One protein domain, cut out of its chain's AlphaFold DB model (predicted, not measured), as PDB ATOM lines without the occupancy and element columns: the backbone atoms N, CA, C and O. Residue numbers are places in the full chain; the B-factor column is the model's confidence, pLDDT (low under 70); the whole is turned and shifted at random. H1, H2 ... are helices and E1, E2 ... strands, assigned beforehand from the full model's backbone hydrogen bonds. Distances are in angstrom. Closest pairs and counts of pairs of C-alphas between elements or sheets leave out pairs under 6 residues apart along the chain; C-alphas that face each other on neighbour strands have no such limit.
ATOM      1  N   ARG A   2     -50.771  52.576  25.098       95.56
ATOM      2  CA  ARG A   2     -51.025  54.008  25.319       95.56
ATOM      3  C   ARG A   2     -52.203  54.257  26.263       95.56
ATOM      4  O   ARG A   2     -53.062  53.391  26.404       95.56
ATOM      5  N   THR A   3     -52.272  55.438  26.873       95.00
ATOM      6  CA  THR A   3     -53.378  55.828  27.776       95.00
ATOM      7  C   THR A   3     -54.736  55.964  27.078       95.00
ATOM      8  O   THR A   3     -55.768  55.740  27.703       95.00
ATOM      9  N   LYS A   4     -54.754  56.281  25.777       95.19
ATOM     10  CA  LYS A   4     -55.962  56.452  24.945       95.19
ATOM     11  C   LYS A   4     -55.790  55.789  23.565       95.19
ATOM     12  O   LYS A   4     -54.642  55.591  23.156       95.19
ATOM     13  N   PRO A   5     -56.880  55.468  22.835       95.38
ATOM     14  CA  PRO A   5     -56.837  54.848  21.503       95.38
ATOM     15  C   PRO A   5     -56.422  55.850  20.409       95.38
ATOM     16  O   PRO A   5     -57.170  56.160  19.490       95.38
ATOM     17  N   SER A   6     -55.237  56.441  20.551       92.88
ATOM     18  CA  SER A   6     -54.668  57.406  19.610       92.88
ATOM     19  C   SER A   6     -53.145  57.425  19.740       92.88
ATOM     20  O   SER A   6     -52.589  57.152  20.808       92.88
ATOM     21  N   THR A   7     -52.458  57.789  18.656       89.75
ATOM     22  CA  THR A   7     -51.010  58.040  18.645       89.75
ATOM     23  C   THR A   7     -50.587  59.185  19.563       89.75
ATOM     24  O   THR A   7     -49.436  59.194  19.994       89.75
ATOM     25  N   ASP A   8     -51.517  60.065  19.940       91.62
ATOM     26  CA  ASP A   8     -51.287  61.179  20.873       91.62
ATOM     27  C   ASP A   8     -51.432  60.758  22.344       91.62
ATOM     28  O   ASP A   8     -51.353  61.586  23.249       91.62
ATOM     29  N   GLY A   9     -51.763  59.491  22.615       88.06
ATOM     30  CA  GLY A   9     -51.798  58.956  23.973       88.06
ATOM     31  C   GLY A   9     -50.399  58.726  24.519       88.06
ATOM     32  O   GLY A   9     -49.548  58.184  23.817       88.06
ATOM     33  N   GLU A  10     -50.166  59.072  25.780       91.50
ATOM     34  CA  GLU A  10     -48.904  58.779  26.463       91.50
ATOM     35  C   GLU A  10     -48.624  57.275  26.474       91.50
ATOM     36  O   GLU A  10     -49.544  56.461  26.584       91.50
ATOM     37  N   ILE A  11     -47.353  56.896  26.344       91.00
ATOM     38  CA  ILE A  11     -46.933  55.494  26.352       91.00
ATOM     39  C   ILE A  11     -46.880  55.010  27.804       91.00
ATOM     40  O   ILE A  11     -46.111  55.534  28.600       91.00
ATOM     41  N   VAL A  12     -47.671  53.987  28.131       92.56
ATOM     42  CA  VAL A  12     -47.720  53.373  29.476       92.56
ATOM     43  C   VAL A  12     -46.934  52.069  29.566       92.56
ATOM     44  O   VAL A  12     -46.530  51.651  30.640       92.56
ATOM     45  N   GLY A  13     -46.677  51.430  28.428       90.06
ATOM     46  CA  GLY A  13     -45.886  50.207  28.370       90.06
ATOM     47  C   GLY A  13     -45.530  49.829  26.944       90.06
ATOM     48  O   GLY A  13     -46.182  50.276  25.988       90.06
ATOM     49  N   LYS A  14     -44.505  48.997  26.780       86.94
ATOM     50  CA  LYS A  14     -44.065  48.477  25.484       86.94
ATOM     51  C   LYS A  14     -44.371  46.986  25.382       86.94
ATOM     52  O   LYS A  14     -43.986  46.195  26.235       86.94
ATOM     53  N   CYS A  15     -45.057  46.612  24.305       86.00
ATOM     54  CA  CYS A  15     -45.255  45.217  23.924       86.00
ATOM     55  C   CYS A  15     -44.280  44.897  22.798       86.00
ATOM     56  O   CYS A  15     -44.432  45.405  21.687       86.00
ATOM     57  N   TYR A  16     -43.277  44.079  23.095       86.50
ATOM     58  CA  TYR A  16     -42.360  43.544  22.094       86.50
ATOM     59  C   TYR A  16     -43.008  42.399  21.311       86.50
ATOM     60  O   TYR A  16     -44.082  41.916  21.667       86.50
ATOM     61  N   ARG A  17     -42.364  41.943  20.232       83.75
ATOM     62  CA  ARG A  17     -42.857  40.798  19.454       83.75
ATOM     63  C   ARG A  17     -43.064  39.584  20.372       83.75
ATOM     64  O   ARG A  17     -42.161  39.204  21.112       83.75
ATOM     65  N   GLY A  18     -44.258  38.996  20.325       83.25
ATOM     66  CA  GLY A  18     -44.658  37.889  21.203       83.25
ATOM     67  C   GLY A  18     -45.189  38.307  22.576       83.25
ATOM     68  O   GLY A  18     -45.604  37.437  23.342       83.25
ATOM     69  N   ALA A  19     -45.195  39.605  22.896       88.56
ATOM     70  CA  ALA A  19     -45.913  40.143  24.041       88.56
ATOM     71  C   ALA A  19     -47.375  40.433  23.687       88.56
ATOM     72  O   ALA A  19     -47.717  40.727  22.541       88.56
ATOM     73  N   GLY A  20     -48.244  40.353  24.686       89.94
ATOM     74  CA  GLY A  20     -49.687  40.450  24.502       89.94
ATOM     75  C   GLY A  20     -50.424  40.263  25.820       89.94
ATOM     76  O   GLY A  20     -49.833  40.353  26.896       89.94
ATOM     77  N   GLY A  21     -51.728  40.024  25.758       91.69
ATOM     78  CA  GLY A  21     -52.518  39.858  26.967       91.69
ATOM     79  C   GLY A  21     -54.005  39.743  26.691       91.69
ATOM     80  O   GLY A  21     -54.428  39.482  25.566       91.69
ATOM     81  N   THR A  22     -54.795  39.958  27.733       93.62
ATOM     82  CA  THR A  22     -56.247  39.813  27.672       93.62
ATOM     83  C   THR A  22     -56.882  41.079  27.115       93.62
ATOM     84  O   THR A  22     -56.604  42.183  27.586       93.62
ATOM     85  N   VAL A  23     -57.761  40.919  26.126       96.12
ATOM     86  CA  VAL A  23     -58.583  42.011  25.594       96.12
ATOM     87  C   VAL A  23     -59.575  42.468  26.665       96.12
ATOM     88  O   VAL A  23     -60.299  41.651  27.225       96.12
ATOM     89  N   LEU A  24     -59.602  43.772  26.937       96.81
ATOM     90  CA  LEU A  24     -60.563  44.410  27.841       96.81
ATOM     91  C   LEU A  24     -61.652  45.154  27.067       96.81
ATOM     92  O   LEU A  24     -62.821  45.097  27.429       96.81
ATOM     93  N   GLU A  25     -61.261  45.868  26.013       97.06
ATOM     94  CA  GLU A  25     -62.151  46.744  25.249       97.06
ATOM     95  C   GLU A  25     -61.606  46.923  23.828       97.06
ATOM     96  O   GLU A  25     -60.391  46.931  23.633       97.06
ATOM     97  N   LYS A  26     -62.484  47.093  22.837       96.62
ATOM     98  CA  LYS A  26     -62.114  47.454  21.461       96.62
ATOM     99  C   LYS A  26     -62.829  48.734  21.057       96.62
ATOM    100  O   LYS A  26     -64.027  48.863  21.295       96.62
ATOM    101  N   LYS A  27     -62.099  49.663  20.442       94.94
ATOM    102  CA  LYS A  27     -62.617  50.960  20.009       94.94
ATOM    103  C   LYS A  27     -61.786  51.519  18.857       94.94
ATOM    104  O   LYS A  27     -60.577  51.664  18.990       94.94
ATOM    105  N   ASP A  28     -62.447  51.854  17.750       92.56
ATOM    106  CA  ASP A  28     -61.894  52.638  16.634       92.56
ATOM    107  C   ASP A  28     -60.537  52.137  16.086       92.56
ATOM    108  O   ASP A  28     -59.624  52.922  15.831       92.56
ATOM    109  N   GLY A  29     -60.372  50.820  15.918       95.31
ATOM    110  CA  GLY A  29     -59.117  50.221  15.428       95.31
ATOM    111  C   GLY A  29     -57.998  50.144  16.476       95.31
ATOM    112  O   GLY A  29     -56.818  49.963  16.143       95.31
ATOM    113  N   TRP A  30     -58.357  50.309  17.748       97.62
ATOM    114  CA  TRP A  30     -57.501  50.077  18.898       97.62
ATOM    115  C   TRP A  30     -58.146  49.082  19.852       97.62
ATOM    116  O   TRP A  30     -59.357  49.074  20.077       97.62
ATOM    117  N   THR A  31     -57.301  48.306  20.512       97.75
ATOM    118  CA  THR A  31     -57.706  47.357  21.537       97.75
ATOM    119  C   THR A  31     -57.023  47.702  22.853       97.75
ATOM    120  O   THR A  31     -55.795  47.812  22.933       97.75
ATOM    121  N   ARG A  32     -57.821  47.882  23.907       97.25
ATOM    122  CA  ARG A  32     -57.352  47.983  25.286       97.25
ATOM    123  C   ARG A  32     -57.037  46.584  25.790       97.25
ATOM    124  O   ARG A  32     -57.897  45.705  25.784       97.25
ATOM    125  N   VAL A  33     -55.805  46.387  26.236       96.50
ATOM    126  CA  VAL A  33     -55.283  45.087  26.665       96.50
ATOM    127  C   VAL A  33     -54.740  45.195  28.081       96.50
ATOM    128  O   VAL A  33     -54.091  46.189  28.412       96.50
ATOM    129  N   ARG A  34     -54.972  44.160  28.894       96.12
ATOM    130  CA  ARG A  34     -54.228  43.909  30.133       96.12
ATOM    131  C   ARG A  34     -53.086  42.942  29.837       96.12
ATOM    132  O   ARG A  34     -53.334  41.779  29.526       96.12
ATOM    133  N   SER A  35     -51.850  43.419  29.928       92.81
ATOM    134  CA  SER A  35     -50.634  42.631  29.721       92.81
ATOM    135  C   SER A  35     -49.779  42.669  30.985       92.81
ATOM    136  O   SER A  35     -49.223  43.706  31.348       92.81
ATOM    137  N   GLY A  36     -49.720  41.546  31.705       90.06
ATOM    138  CA  GLY A  36     -49.147  41.519  33.051       90.06
ATOM    139  C   GLY A  36     -49.880  42.493  33.980       90.06
ATOM    140  O   GLY A  36     -51.092  42.386  34.163       90.06
ATOM    141  N   LYS A  37     -49.142  43.452  34.552       90.06
ATOM    142  CA  LYS A  37     -49.681  44.497  35.443       90.06
ATOM    143  C   LYS A  37     -50.121  45.770  34.708       90.06
ATOM    144  O   LYS A  37     -50.638  46.682  35.344       90.06
ATOM    145  N   ILE A  38     -49.907  45.845  33.394       93.56
ATOM    146  CA  ILE A  38     -50.101  47.068  32.610       93.56
ATOM    147  C   ILE A  38     -51.401  46.966  31.825       93.56
ATOM    148  O   ILE A  38     -51.670  45.966  31.157       93.56
ATOM    149  N   GLU A  39     -52.184  48.037  31.855       96.25
ATOM    150  CA  GLU A  39     -53.327  48.225  30.972       96.25
ATOM    151  C   GLU A  39     -53.096  49.394  30.029       96.25
ATOM    152  O   GLU A  39     -52.593  50.444  30.425       96.25
ATOM    153  N   GLY A  40     -53.513  49.242  28.778       96.19
ATOM    154  CA  GLY A  40     -53.431  50.327  27.814       96.19
ATOM    155  C   GLY A  40     -53.889  49.925  26.423       96.19
ATOM    156  O   GLY A  40     -54.117  48.754  26.124       96.19
ATOM    157  N   TRP A  41     -54.008  50.928  25.566       97.31
ATOM    158  CA  TRP A  41     -54.464  50.808  24.191       97.31
ATOM    159  C   TRP A  41     -53.319  50.448  23.248       97.31
ATOM    160  O   TRP A  41     -52.212  50.992  23.328       97.31
ATOM    161  N   MET A  42     -53.590  49.532  22.330       96.62
ATOM    162  CA  MET A  42     -52.694  49.133  21.252       96.62
ATOM    163  C   MET A  42     -53.445  49.203  19.931       96.62
ATOM    164  O   MET A  42     -54.624  48.881  19.883       96.62
ATOM    165  N   SER A  43     -52.774  49.646  18.873       94.94
ATOM    166  CA  SER A  43     -53.390  49.699  17.550       94.94
ATOM    167  C   SER A  43     -53.534  48.285  16.997       94.94
ATOM    168  O   SER A  43     -52.570  47.515  17.040       94.94
ATOM    169  N   ASP A  44     -54.705  47.971  16.446       92.94
ATOM    170  CA  ASP A  44     -55.047  46.627  15.967       92.94
ATOM    171  C   ASP A  44     -54.102  46.138  14.860       92.94
ATOM    172  O   ASP A  44     -53.866  44.942  14.746       92.94
ATOM    173  N   LYS A  45     -53.452  47.053  14.122       93.62
ATOM    174  CA  LYS A  45     -52.434  46.724  13.105       93.62
ATOM    175  C   LYS A  45     -51.225  45.944  13.635       93.62
ATOM    176  O   LYS A  45     -50.447  45.421  12.844       93.62
ATOM    177  N   TYR A  46     -51.013  45.941  14.950       89.56
ATOM    178  CA  TYR A  46     -49.909  45.235  15.602       89.56
ATOM    179  C   TYR A  46     -50.372  44.005  16.386       89.56
ATOM    180  O   TYR A  46     -49.559  43.396  17.081       89.56
ATOM    181  N   LEU A  47     -51.663  43.668  16.328       91.06
ATOM    182  CA  LEU A  47     -52.258  42.624  17.148       91.06
ATOM    183  C   LEU A  47     -52.718  41.448  16.301       91.06
ATOM    184  O   LEU A  47     -53.292  41.609  15.229       91.06
ATOM    185  N   LEU A  48     -52.492  40.262  16.851       92.12
ATOM    186  CA  LEU A  48     -53.118  39.020  16.421       92.12
ATOM    187  C   LEU A  48     -54.190  38.661  17.451       92.12
ATOM    188  O   LEU A  48     -54.032  38.949  18.642       92.12
ATOM    189  N   PHE A  49     -55.279  38.037  17.004       92.25
ATOM    190  CA  PHE A  49     -56.409  37.686  17.862       92.25
ATOM    191  C   PHE A  49     -56.795  36.219  17.684       92.25
ATOM    192  O   PHE A  49     -56.743  35.686  16.583       92.25
ATOM    193  N   GLY A  50     -57.237  35.581  18.770       88.19
ATOM    194  CA  GLY A  50     -57.759  34.214  18.723       88.19
ATOM    195  C   GLY A  50     -56.776  33.227  18.090       88.19
ATOM    196  O   GLY A  50     -55.605  33.196  18.466       88.19
ATOM    197  N   ALA A  51     -57.261  32.445  17.123       87.12
ATOM    198  CA  ALA A  51     -56.489  31.409  16.436       87.12
ATOM    199  C   ALA A  51     -55.263  31.958  15.678       87.12
ATOM    200  O   ALA A  51     -54.253  31.267  15.564       87.12
ATOM    201  N   ASP A  52     -55.290  33.225  15.249       88.88
ATOM    202  CA  ASP A  52     -54.165  33.844  14.531       88.88
ATOM    203  C   ASP A  52     -52.912  33.990  15.413       88.88
ATOM    204  O   ASP A  52     -51.814  34.236  14.913       88.88
ATOM    205  N   ILE A  53     -53.051  33.836  16.735       89.94
ATOM    206  CA  ILE A  53     -51.938  33.881  17.689       89.94
ATOM    207  C   ILE A  53     -51.104  32.591  17.628       89.94
ATOM    208  O   ILE A  53     -49.894  32.632  17.871       89.94
ATOM    209  N   GLU A  54     -51.718  31.448  17.309       86.75
ATOM    210  CA  GLU A  54     -51.090  30.126  17.430       86.75
ATOM    211  C   GLU A  54     -49.815  29.961  16.586       86.75
ATOM    212  O   GLU A  54     -48.810  29.501  17.142       86.75
ATOM    213  N   ALA A 130     -46.061  42.883  28.783       89.56
ATOM    214  CA  ALA A 130     -45.565  44.199  28.441       89.56
ATOM    215  C   ALA A 130     -44.544  44.671  29.482       89.56
ATOM    216  O   ALA A 130     -44.646  44.346  30.667       89.56
ATOM    217  N   VAL A 131     -43.584  45.466  29.024       88.06
ATOM    218  CA  VAL A 131     -42.630  46.154  29.892       88.06
ATOM    219  C   VAL A 131     -43.208  47.519  30.247       88.06
ATOM    220  O   VAL A 131     -43.729  48.215  29.371       88.06
ATOM    221  N   ASP A 132     -43.160  47.888  31.526       90.00
ATOM    222  CA  ASP A 132     -43.659  49.183  31.987       90.00
ATOM    223  C   ASP A 132     -42.774  50.297  31.432       90.00
ATOM    224  O   ASP A 132     -41.549  50.222  31.498       90.00
ATOM    225  N   ALA A 133     -43.384  51.328  30.844       82.88
ATOM    226  CA  ALA A 133     -42.619  52.368  30.165       82.88
ATOM    227  C   ALA A 133     -41.778  53.198  31.143       82.88
ATOM    228  O   ALA A 133     -40.691  53.645  30.771       82.88
ATOM    229  N   LYS A 134     -42.252  53.390  32.382       81.69
ATOM    230  CA  LYS A 134     -41.507  54.102  33.422       81.69
ATOM    231  C   LYS A 134     -40.380  53.235  33.946       81.69
ATOM    232  O   LYS A 134     -39.265  53.734  34.008       81.69
ATOM    233  N   GLU A 135     -40.634  51.963  34.253       81.38
ATOM    234  CA  GLU A 135     -39.582  51.036  34.695       81.38
ATOM    235  C   GLU A 135     -38.515  50.842  33.617       81.38
ATOM    236  O   GLU A 135     -37.329  50.879  33.920       81.38
ATOM    237  N   GLU A 136     -38.912  50.714  32.351       77.56
ATOM    238  CA  GLU A 136     -37.978  50.615  31.233       77.56
ATOM    239  C   GLU A 136     -37.192  51.910  31.049       77.56
ATOM    240  O   GLU A 136     -35.976  51.862  30.914       77.56
ATOM    241  N   SER A 137     -37.852  53.073  31.089       70.56
ATOM    242  CA  SER A 137     -37.151  54.359  31.026       70.56
ATOM    243  C   SER A 137     -36.244  54.573  32.233       70.56
ATOM    244  O   SER A 137     -35.176  55.132  32.073       70.56
ATOM    245  N   ALA A 138     -36.610  54.095  33.422       73.62
ATOM    246  CA  ALA A 138     -35.792  54.174  34.621       73.62
ATOM    247  C   ALA A 138     -34.629  53.184  34.564       73.62
ATOM    248  O   ALA A 138     -33.552  53.526  35.016       73.62
ATOM    249  N   ALA A 139     -34.806  51.996  33.984       68.12
ATOM    250  CA  ALA A 139     -33.737  51.029  33.760       68.12
ATOM    251  C   ALA A 139     -32.775  51.502  32.664       68.12
ATOM    252  O   ALA A 139     -31.568  51.363  32.825       68.12
ATOM    253  N   LEU A 140     -33.287  52.119  31.594       60.78
ATOM    254  CA  LEU A 140     -32.485  52.781  30.568       60.78
ATOM    255  C   LEU A 140     -31.763  53.989  31.162       60.78
ATOM    256  O   LEU A 140     -30.545  54.025  31.100       60.78
ATOM    257  N   ASN A 141     -32.461  54.880  31.866       62.53
ATOM    258  CA  ASN A 141     -31.870  56.023  32.559       62.53
ATOM    259  C   ASN A 141     -30.944  55.606  33.704       62.53
ATOM    260  O   ASN A 141     -30.058  56.366  34.033       62.53
ATOM    261  N   ALA A 142     -31.114  54.442  34.335       55.06
ATOM    262  CA  ALA A 142     -30.205  53.911  35.354       55.06
ATOM    263  C   ALA A 142     -29.010  53.200  34.718       55.06
ATOM    264  O   ALA A 142     -27.913  53.256  35.263       55.06
ATOM    265  N   SER A 143     -29.189  52.582  33.548       48.59
ATOM    266  CA  SER A 143     -28.078  52.119  32.719       48.59
ATOM    267  C   SER A 143     -27.290  53.305  32.159       48.59
ATOM    268  O   SER A 143     -26.071  53.251  32.130       48.59
ATOM    269  N   GLU A 144     -27.963  54.414  31.845       45.72
ATOM    270  CA  GLU A 144     -27.378  55.683  31.417       45.72
ATOM    271  C   GLU A 144     -26.856  56.513  32.597       45.72
ATOM    272  O   GLU A 144     -25.871  57.215  32.441       45.72
ATOM    273  N   ALA A 145     -27.422  56.400  33.802       44.25
ATOM    274  CA  ALA A 145     -26.919  57.037  35.024       44.25
ATOM    275  C   ALA A 145     -25.753  56.246  35.630       44.25
ATOM    276  O   ALA A 145     -24.839  56.838  36.197       44.25
ATOM    277  N   GLY A 146     -25.707  54.930  35.402       43.28
ATOM    278  CA  GLY A 146     -24.492  54.117  35.488       43.28
ATOM    279  C   GLY A 146     -23.457  54.456  34.402       43.28
ATOM    280  O   GLY A 146     -22.315  54.016  34.497       43.28
ATOM    281  N   ILE A 147     -23.839  55.274  33.411       44.88
ATOM    282  CA  ILE A 147     -22.998  55.898  32.370       44.88
ATOM    283  C   ILE A 147     -22.952  57.444  32.557       44.88
ATOM    284  O   ILE A 147     -22.387  58.167  31.744       44.88
ATOM    285  N   SER A 148     -23.464  57.982  33.678       41.22
ATOM    286  CA  SER A 148     -23.407  59.412  34.032       41.22
ATOM    287  C   SER A 148     -22.308  59.689  35.061       41.22
ATOM    288  O   SER A 148     -22.460  60.464  36.004       41.22
ATOM    289  N   ALA A 149     -21.147  59.104  34.834       45.75
ATOM    290  CA  ALA A 149     -19.970  59.937  34.698       45.75
ATOM    291  C   ALA A 149     -19.540  59.723  33.251       45.75
ATOM    292  O   ALA A 149     -19.403  58.566  32.850       45.75
TER     293      ALA A 149
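What this domain is: This is residues 2 to 54 and 130 to 149 of the 276 residues of the protein "Cell wall hydrolyses involved in spore germination" of Clostridium sp. CAG:81 (UniProt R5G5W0). A small three-stranded antiparallel sheet, E1, E2 and E3, forms a body with loops beside it, and a helical arm, H2, points away from it; residues 137 to 149 stick out, and the body without them spans 32 by 23 by 17 A. The short helix H1 lies off the sheet, and the long unnamed stretch of residues 2 to 21 is tied by a short pairing to the residues just before H2. The printed part has 73 residues, with E1, E2, E3, H1 and H2 in that order along the chain and the sheet in the order E1, E2, E3. The class is mixed, helices and strands, with under half of the residues in named elements. The whole is loose, with a radius of gyration of the C-alphas of 14.2 A, and elongated, spanning 48 by 29 by 20 A.

Where its parts are: E1 is residues 22 to 27, 15.0 A long, and begins at C-alpha 22 (-56.247, 39.813, 27.672). E2 is residues 30 to 35, 14.8 A, and E3 is residues 38 to 43, 15.6 A. H1 is residues 50 to 54, 7.9 A. H2, residues 133 to 145, is 17.1 A long and ends at C-alpha 145 (-26.919, 57.037, 35.024).

How they stand to each other: The strands form a meander, each the antiparallel neighbour of the one before. The hairpin E1 and E2 has directions 160 degrees apart, with N 24 and O 32 at 2.8 A. The hairpin E2 and E3 stands at 152 degrees, with N 33 and O 40 at 2.9 A. H1 and H2 are not on the sheet, and are apart from each other. Every O i to N i+4 pair of H2 is within hydrogen-bond range; H1 has 0 of 1, but 2 of 2 O i to N i+3 pairs. Residues 13 to 14 pair antiparallel with residues 131 to 132.

The domain as a whole: The C-alphas of Ala 51 and Ala 149, the two farthest apart, are 49.8 A apart. Residues 55 to 129 are not printed, and C-alphas 54 and 130 are 18.7 A apart across this cut. Of the links printed whole, none is long. Mean pLDDT of the printed part is 84.8; residues 139 to 149 are under 70.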